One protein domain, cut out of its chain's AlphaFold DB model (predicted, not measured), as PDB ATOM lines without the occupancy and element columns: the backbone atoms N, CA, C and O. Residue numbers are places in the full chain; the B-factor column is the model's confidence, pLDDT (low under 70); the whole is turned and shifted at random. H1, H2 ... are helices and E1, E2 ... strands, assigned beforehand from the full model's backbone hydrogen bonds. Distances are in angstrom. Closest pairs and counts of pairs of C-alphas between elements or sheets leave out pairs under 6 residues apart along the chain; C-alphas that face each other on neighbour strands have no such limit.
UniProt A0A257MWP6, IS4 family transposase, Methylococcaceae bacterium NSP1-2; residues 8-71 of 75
ATOM      1  N   LEU A   8     143.771 201.814 116.494       82.88
ATOM      2  CA  LEU A   8     144.840 200.828 116.675       82.88
ATOM      3  C   LEU A   8     146.218 201.422 116.366       82.88
ATOM      4  O   LEU A   8     146.480 201.829 115.233       82.88
ATOM      5  N   LEU A   9     147.125 201.393 117.339       83.25
ATOM      6  CA  LEU A   9     148.513 201.812 117.164       83.25
ATOM      7  C   LEU A   9     149.449 200.612 117.304       83.25
ATOM      8  O   LEU A   9     149.459 199.944 118.331       83.25
ATOM      9  N   ILE A  10     150.274 200.348 116.290       83.06
ATOM     10  CA  ILE A  10     151.267 199.266 116.339       83.06
ATOM     11  C   ILE A  10     152.596 199.844 116.825       83.06
ATOM     12  O   ILE A  10     153.245 200.613 116.118       83.06
ATOM     13  N   GLY A  11     152.990 199.476 118.040       78.00
ATOM     14  CA  GLY A  11     154.233 199.917 118.661       78.00
ATOM     15  C   GLY A  11     155.401 198.964 118.423       78.00
ATOM     16  O   GLY A  11     155.243 197.784 118.090       78.00
ATOM     17  N   ASP A  12     156.605 199.471 118.663       71.31
ATOM     18  CA  ASP A  12     157.798 198.641 118.726       71.31
ATOM     19  C   ASP A  12     157.866 197.884 120.070       71.31
ATOM     20  O   ASP A  12     157.234 198.243 121.063       71.31
ATOM     21  N   LYS A  13     158.668 196.820 120.133       62.28
ATOM     22  CA  LYS A  13     158.950 196.053 121.353       62.28
ATOM     23  C   LYS A  13     159.571 196.918 122.460       62.28
ATOM     24  O   LYS A  13     159.463 196.585 123.638       62.28
ATOM     25  N   SER A  14     160.234 198.019 122.103       57.84
ATOM     26  CA  SER A  14     160.753 199.009 123.055       57.84
ATOM     27  C   SER A  14     159.658 199.893 123.680       57.84
ATOM     28  O   SER A  14     159.893 200.521 124.713       57.84
ATOM     29  N   THR A  15     158.446 199.892 123.113       57.47
ATOM     30  CA  THR A  15     157.290 200.695 123.545       57.47
ATOM     31  C   THR A  15     156.461 200.014 124.645       57.47
ATOM     32  O   THR A  15     155.498 200.591 125.138       57.47
ATOM     33  N   THR A  16     156.843 198.817 125.109       58.69
ATOM     34  CA  THR A  16     156.184 198.098 126.220       58.69
ATOM     35  C   THR A  16     156.515 198.714 127.594       58.69
ATOM     36  O   THR A  16     156.968 198.025 128.509       58.69
ATOM     37  N   ARG A  17     156.350 200.033 127.751       64.88
ATOM     38  CA  ARG A  17     156.372 200.710 129.055       64.88
ATOM     39  C   ARG A  17     154.924 200.829 129.549       64.88
ATOM     40  O   ARG A  17     154.157 201.522 128.889       64.88
ATOM     41  N   PRO A  18     154.545 200.203 130.681       60.94
ATOM     42  CA  PRO A  18     153.162 200.197 131.177       60.94
ATOM     43  C   PRO A  18     152.544 201.596 131.290       60.94
ATOM     44  O   PRO A  18     151.423 201.811 130.847       60.94
ATOM     45  N   LEU A  19     153.336 202.567 131.757       58.88
ATOM     46  CA  LEU A  19     152.929 203.967 131.903       58.88
ATOM     47  C   LEU A  19     152.502 204.614 130.573       58.88
ATOM     48  O   LEU A  19     151.583 205.421 130.537       58.88
ATOM     49  N   LEU A  20     153.156 204.237 129.470       60.19
ATOM     50  CA  LEU A  20     152.893 204.800 128.147       60.19
ATOM     51  C   LEU A  20     151.634 204.194 127.513       60.19
ATOM     52  O   LEU A  20     150.947 204.865 126.755       60.19
ATOM     53  N   VAL A  21     151.308 202.941 127.841       60.81
ATOM     54  CA  VAL A  21     150.052 202.302 127.420       60.81
ATOM     55  C   VAL A  21     148.874 202.949 128.148       60.81
ATOM     56  O   VAL A  21     147.908 203.344 127.504       60.81
ATOM     57  N   GLU A  22     148.977 203.122 129.469       60.78
ATOM     58  CA  GLU A  22     147.922 203.748 130.272       60.78
ATOM     59  C   GLU A  22     147.648 205.189 129.831       60.78
ATOM     60  O   GLU A  22     146.495 205.549 129.609       60.78
ATOM     61  N   GLU A  23     148.686 205.998 129.612       60.19
ATOM     62  CA  GLU A  23     148.514 207.390 129.191       60.19
ATOM     63  C   GLU A  23     147.828 207.510 127.815       60.19
ATOM     64  O   GLU A  23     146.922 208.327 127.641       60.19
ATOM     65  N   LEU A  24     148.183 206.648 126.855       63.47
ATOM     66  CA  LEU A  24     147.592 206.640 125.511       63.47
ATOM     67  C   LEU A  24     146.141 206.142 125.495       63.47
ATOM     68  O   LEU A  24     145.302 206.679 124.765       63.47
ATOM     69  N   THR A  25     145.827 205.134 126.309       61.41
ATOM     70  CA  THR A  25     144.463 204.614 126.422       61.41
ATOM     71  C   THR A  25     143.548 205.620 127.122       61.41
ATOM     72  O   THR A  25     142.445 205.868 126.636       61.41
ATOM     73  N   TRP A  26     144.013 206.256 128.203       60.16
ATOM     74  CA  TRP A  26     143.220 207.219 128.973       60.16
ATOM     75  C   TRP A  26     143.017 208.558 128.261       60.16
ATOM     76  O   TRP A  26     141.934 209.130 128.354       60.16
ATOM     77  N   GLN A  27     144.027 209.077 127.555       63.50
ATOM     78  CA  GLN A  27     143.931 210.407 126.944       63.50
ATOM     79  C   GLN A  27     143.283 210.398 125.551       63.50
ATOM     80  O   GLN A  27     142.746 211.425 125.138       63.50
ATOM     81  N   GLN A  28     143.378 209.297 124.788       65.25
ATOM     82  CA  GLN A  28     143.100 209.321 123.338       65.25
ATOM     83  C   GLN A  28     142.377 208.084 122.780       65.25
ATOM     84  O   GLN A  28     142.186 207.998 121.567       65.25
ATOM     85  N   ALA A  29     141.946 207.139 123.629       72.12
ATOM     86  CA  ALA A  29     141.329 205.877 123.194       72.12
ATOM     87  C   ALA A  29     142.189 205.124 122.154       72.12
ATOM     88  O   ALA A  29     141.685 204.576 121.169       72.12
ATOM     89  N   ILE A  30     143.508 205.138 122.357       80.19
ATOM     90  CA  ILE A  30     144.458 204.421 121.512       80.19
ATOM     91  C   ILE A  30     144.657 203.013 122.073       80.19
ATOM     92  O   ILE A  30     145.030 202.839 123.238       80.19
ATOM     93  N   ASP A  31     144.445 202.013 121.218       78.50
ATOM     94  CA  ASP A  31     144.777 200.618 121.489       78.50
ATOM     95  C   ASP A  31     146.201 200.330 120.995       78.50
ATOM     96  O   ASP A  31     146.444 200.095 119.806       78.50
ATOM     97  N   LEU A  32     147.164 200.416 121.914       79.62
ATOM     98  CA  LEU A  32     148.576 200.200 121.624       79.62
ATOM     99  C   LEU A  32     148.910 198.701 121.607       79.62
ATOM    100  O   LEU A  32     149.100 198.056 122.639       79.62
ATOM    101  N   GLN A  33     149.095 198.161 120.408       84.00
ATOM    102  CA  GLN A  33     149.518 196.790 120.180       84.00
ATOM    103  C   GLN A  33     151.040 196.697 120.071       84.00
ATOM    104  O   GLN A  33     151.644 197.175 119.111       84.00
ATOM    105  N   THR A  34     151.671 196.022 121.034       78.25
ATOM    106  CA  THR A  34     153.111 195.720 120.992       78.25
ATOM    107  C   THR A  34     153.370 194.211 120.890       78.25
ATOM    108  O   THR A  34     152.547 193.394 121.337       78.25
ATOM    109  N   PRO A  35     154.502 193.798 120.287       77.19
ATOM    110  CA  PRO A  35     154.977 192.427 120.396       77.19
ATOM    111  C   PRO A  35     155.283 192.099 121.861       77.19
ATOM    112  O   PRO A  35     156.088 192.779 122.499       77.19
ATOM    113  N   LEU A  36     154.687 191.027 122.385       78.81
ATOM    114  CA  LEU A  36     155.029 190.543 123.720       78.81
ATOM    115  C   LEU A  36     156.402 189.862 123.716       78.81
ATOM    116  O   LEU A  36     156.898 189.370 122.696       78.81
ATOM    117  N   ARG A  37     157.053 189.835 124.882       73.81
ATOM    118  CA  ARG A  37     158.304 189.089 125.050       73.81
ATOM    119  C   ARG A  37     158.015 187.586 125.008       73.81
ATOM    120  O   ARG A  37     156.943 187.148 125.400       73.81
ATOM    121  N   LYS A  38     159.002 186.782 124.592       73.31
ATOM    122  CA  LYS A  38     158.868 185.311 124.488       73.31
ATOM    123  C   LYS A  38     158.464 184.631 125.806       73.31
ATOM    124  O   LYS A  38     157.948 183.525 125.774       73.31
ATOM    125  N   ASN A  39     158.738 185.271 126.943       78.25
ATOM    126  CA  ASN A  39     158.407 184.794 128.283       78.25
ATOM    127  C   ASN A  39     157.060 185.321 128.815       78.25
ATOM    128  O   ASN A  39     156.728 185.051 129.962       78.25
ATOM    129  N   MET A  40     156.309 186.091 128.023       79.88
ATOM    130  CA  MET A  40     154.984 186.587 128.390       79.88
ATOM    131  C   MET A  40     153.908 185.724 127.737       79.88
ATOM    132  O   MET A  40     154.018 185.359 126.565       79.88
ATOM    133  N   GLN A  41     152.855 185.421 128.492       80.06
ATOM    134  CA  GLN A  41     151.682 184.752 127.950       80.06
ATOM    135  C   GLN A  41     150.868 185.749 127.120       80.06
ATOM    136  O   GLN A  41     150.476 186.801 127.621       80.06
ATOM    137  N   ASP A  42     150.628 185.415 125.852       82.62
ATOM    138  CA  ASP A  42     149.755 186.188 124.973       82.62
ATOM    139  C   ASP A  42     148.344 185.600 125.023       82.62
ATOM    140  O   ASP A  42     148.126 184.464 124.597       82.62
ATOM    141  N   SER A  43     147.401 186.350 125.590       87.19
ATOM    142  CA  SER A  43     145.985 185.974 125.657       87.19
ATOM    143  C   SER A  43     145.205 186.356 124.395       87.19
ATOM    144  O   SER A  43     144.044 185.969 124.264       87.19
ATOM    145  N   ARG A  44     145.817 187.108 123.467       86.88
ATOM    146  CA  ARG A  44     145.179 187.537 122.217       86.88
ATOM    147  C   ARG A  44     145.041 186.362 121.248       86.88
ATOM    148  O   ARG A  44     145.799 185.392 121.295       86.88
ATOM    149  N   ASP A  45     144.090 186.475 120.323       89.94
ATOM    150  CA  ASP A  45     143.899 185.464 119.286       89.94
ATOM    151  C   ASP A  45     145.165 185.285 118.426       89.94
ATOM    152  O   ASP A  45     145.804 186.246 117.987       89.94
ATOM    153  N   LYS A  46     145.527 184.029 118.148       88.31
ATOM    154  CA  LYS A  46     146.765 183.706 117.423       88.31
ATOM    155  C   LYS A  46     146.749 184.213 115.981       88.31
ATOM    156  O   LYS A  46     147.812 184.538 115.448       88.31
ATOM    157  N   THR A  47     145.586 184.248 115.334       90.31
ATOM    158  CA  THR A  47     145.440 184.748 113.960       90.31
ATOM    159  C   THR A  47     145.618 186.257 113.942       90.31
ATOM    160  O   THR A  47     146.393 186.766 113.130       90.31
ATOM    161  N   PHE A  48     145.000 186.949 114.900       88.00
ATOM    162  CA  PHE A  48     145.184 188.385 115.093       88.00
ATOM    163  C   PHE A  48     146.660 188.748 115.323       88.00
ATOM    164  O   PHE A  48     147.211 189.588 114.612       88.00
ATOM    165  N   VAL A  49     147.350 188.057 116.236       88.31
ATOM    166  CA  VAL A  49     148.777 188.314 116.510       88.31
ATOM    167  C   VAL A  49     149.647 188.055 115.275       88.31
ATOM    168  O   VAL A  49     150.558 188.831 114.987       88.31
ATOM    169  N   LYS A  50     149.368 186.999 114.500       89.44
ATOM    170  CA  LYS A  50     150.092 186.731 113.245       89.44
ATOM    171  C   LYS A  50     149.910 187.854 112.225       89.44
ATOM    172  O   LYS A  50     150.893 188.273 111.617       89.44
ATOM    173  N   GLN A  51     148.683 188.343 112.048       90.50
ATOM    174  CA  GLN A  51     148.395 189.466 111.153       90.50
ATOM    175  C   GLN A  51     149.122 190.732 111.612       90.50
ATOM    176  O   GLN A  51     149.823 191.355 110.815       90.50
ATOM    177  N   LEU A  52     149.046 191.045 112.908       89.06
ATOM    178  CA  LEU A  52     149.729 192.180 113.523       89.06
ATOM    179  C   LEU A  52     151.245 192.141 113.269       89.06
ATOM    180  O   LEU A  52     151.837 193.130 112.837       89.06
ATOM    181  N   MET A  53     151.880 190.985 113.488       87.75
ATOM    182  CA  MET A  53     153.318 190.815 113.254       87.75
ATOM    183  C   MET A  53     153.689 190.897 111.768       87.75
ATOM    184  O   MET A  53     154.748 191.430 111.438       87.75
ATOM    185  N   SER A  54     152.829 190.398 110.875       90.88
ATOM    186  CA  SER A  54     153.035 190.487 109.425       90.88
ATOM    187  C   SER A  54     153.035 191.942 108.952       90.88
ATOM    188  O   SER A  54     153.990 192.384 108.313       90.88
ATOM    189  N   ILE A  55     152.015 192.712 109.352       90.56
ATOM    190  CA  ILE A  55     151.895 194.138 109.023       90.56
ATOM    191  C   ILE A  55     153.107 194.906 109.556       90.56
ATOM    192  O   ILE A  55     153.757 195.624 108.798       90.56
ATOM    193  N   ARG A  56     153.470 194.698 110.830       87.69
ATOM    194  CA  ARG A  56     154.645 195.335 111.447       87.69
ATOM    195  C   ARG A  56     155.911 195.079 110.634       87.69
ATOM    196  O   ARG A  56     156.632 196.019 110.319       87.69
ATOM    197  N   ARG A  57     156.167 193.823 110.254       89.56
ATOM    198  CA  ARG A  57     157.368 193.457 109.494       89.56
ATOM    199  C   ARG A  57     157.412 194.126 108.121       89.56
ATOM    200  O   ARG A  57     158.492 194.535 107.704       89.56
ATOM    201  N   ILE A  58     156.276 194.254 107.434       93.06
ATOM    202  CA  ILE A  58     156.197 194.958 106.145       93.06
ATOM    203  C   ILE A  58     156.553 196.434 106.332       93.06
ATOM    204  O   ILE A  58     157.436 196.931 105.638       93.06
ATOM    205  N   VAL A  59     155.920 197.109 107.296       89.00
ATOM    206  CA  VAL A  59     156.165 198.532 107.575       89.00
ATOM    207  C   VAL A  59     157.635 198.774 107.927       89.00
ATOM    208  O   VAL A  59     158.271 199.635 107.328       89.00
ATOM    209  N   GLU A  60     158.209 197.976 108.830       87.69
ATOM    210  CA  GLU A  60     159.625 198.080 109.205       87.69
ATOM    211  C   GLU A  60     160.569 197.824 108.032       87.69
ATOM    212  O   GLU A  60     161.568 198.524 107.883       87.69
ATOM    213  N   THR A  61     160.251 196.841 107.185       92.56
ATOM    214  CA  THR A  61     161.064 196.530 106.003       92.56
ATOM    215  C   THR A  61     161.062 197.702 105.029       92.56
ATOM    216  O   THR A  61     162.121 198.088 104.545       92.56
ATOM    217  N   VAL A  62     159.894 198.294 104.762       92.19
ATOM    218  CA  VAL A  62     159.782 199.457 103.872       92.19
ATOM    219  C   VAL A  62     160.522 200.657 104.456       92.19
ATOM    220  O   VAL A  62     161.281 201.294 103.735       92.19
ATOM    221  N   ILE A  63     160.374 200.934 105.755       88.56
ATOM    222  CA  ILE A  63     161.134 202.001 106.423       88.56
ATOM    223  C   ILE A  63     162.641 201.753 106.285       88.56
ATOM    224  O   ILE A  63     163.355 202.660 105.874       88.56
ATOM    225  N   GLY A  64     163.122 200.534 106.552       87.56
ATOM    226  CA  GLY A  64     164.537 200.182 106.411       87.56
ATOM    227  C   GLY A  64     165.058 200.374 104.985       87.56
ATOM    228  O   GLY A  64     166.097 200.996 104.794       87.56
ATOM    229  N   GLN A  65     164.298 199.924 103.982       92.69
ATOM    230  CA  GLN A  65     164.637 200.115 102.568       92.69
ATOM    231  C   GLN A  65     164.688 201.593 102.177       92.69
ATOM    232  O   GLN A  65     165.563 201.993 101.411       92.69
ATOM    233  N   LEU A  66     163.748 202.406 102.663       92.19
ATOM    234  CA  LEU A  66     163.732 203.841 102.388       92.19
ATOM    235  C   LEU A  66     164.900 204.545 103.085       92.19
ATOM    236  O   LEU A  66     165.605 205.317 102.443       92.19
ATOM    237  N   SER A  67     165.153 204.243 104.358       89.31
ATOM    238  CA  SER A  67     166.293 204.792 105.094       89.31
ATOM    239  C   SER A  67     167.627 204.437 104.443       89.31
ATOM    240  O   SER A  67     168.464 205.320 104.291       89.31
ATOM    241  N   GLU A  68     167.806 203.191 104.001       89.69
ATOM    242  CA  GLU A  68     169.019 202.740 103.310       89.69
ATOM    243  C   GLU A  68     169.199 203.440 101.957       89.69
ATOM    244  O   GLU A  68     170.271 203.963 101.666       89.69
ATOM    245  N   ARG A  69     168.144 203.495 101.133       90.25
ATOM    246  CA  ARG A  69     168.218 204.066  99.776       90.25
ATOM    247  C   ARG A  69     168.382 205.577  99.754       90.25
ATOM    248  O   ARG A  69     168.987 206.104  98.826       90.25
ATOM    249  N   PHE A  70     167.788 206.268 100.719       90.00
ATOM    250  CA  PHE A  70     167.760 207.728 100.755       90.00
ATOM    251  C   PHE A  70     168.681 208.314 101.830       90.00
ATOM    252  O   PHE A  70     168.655 209.523 102.039       90.00
ATOM    253  N   HIS A  71     169.481 207.480 102.508       83.75
ATOM    254  CA  HIS A  71     170.341 207.880 103.629       83.75
ATOM    255  C   HIS A  71     169.594 208.706 104.687       83.75
ATOM    256  O   HIS A  71     170.128 209.653 105.263       83.75
TER     257      HIS A  71
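Overview. This is residues 8 to 71 of the 75 residues of the protein "IS4 family transposase" of Methylococcaceae bacterium NSP1-2 (UniProt A0A257MWP6). A small strand-helix-strand unit, two short parallel strands, E1 and E2, joined through H1, is linked by a long loop to one long helix, H2, which passes near E1; residues 61 to 71, of which 61 to 70 belong to H2, stick out, and residues 38 to 48, of which 46 to 48 belong to H2, also stand free. The 64 printed residues hold E1, H1, E2 and H2 in that order, mostly helix, with sheet order E1, E2. The whole is loose, with radius of gyration of the C-alphas 13.7 A and spans of 37 by 28 by 20 A.

Along the chain. E1, residues 8 to 10, begins at C-alpha 8 (144.840, 200.828, 116.675). H1 is residues 18 to 28, 15.7 A long, and E2 residues 30 to 33. H2, residues 46 to 70, 36.0 A long, ends at C-alpha 70 (167.760, 207.728, 100.755).

Arrangement. E1 and E2 are parallel at 38 degrees, with N 9 and O 31 2.9 A apart, within hydrogen-bond range. The crossover is right-handed. The closest C-alphas of H1 and E2, Leu 24 and Ile 30, are 5.5 A apart; those of E1 and H2, Ile 10 and Arg 56, 7.1 A. H1 and H2 are apart. Every O i to N i+4 pair of H1 and H2 is within hydrogen-bond range.

Size, cuts and confidence. The C-alphas farthest apart, Ser 43 and Phe 70, are 39.6 A apart. The printed part has no cut. E2 to H2 is a long link. The pLDDT is under 70 at residues 13 to 28.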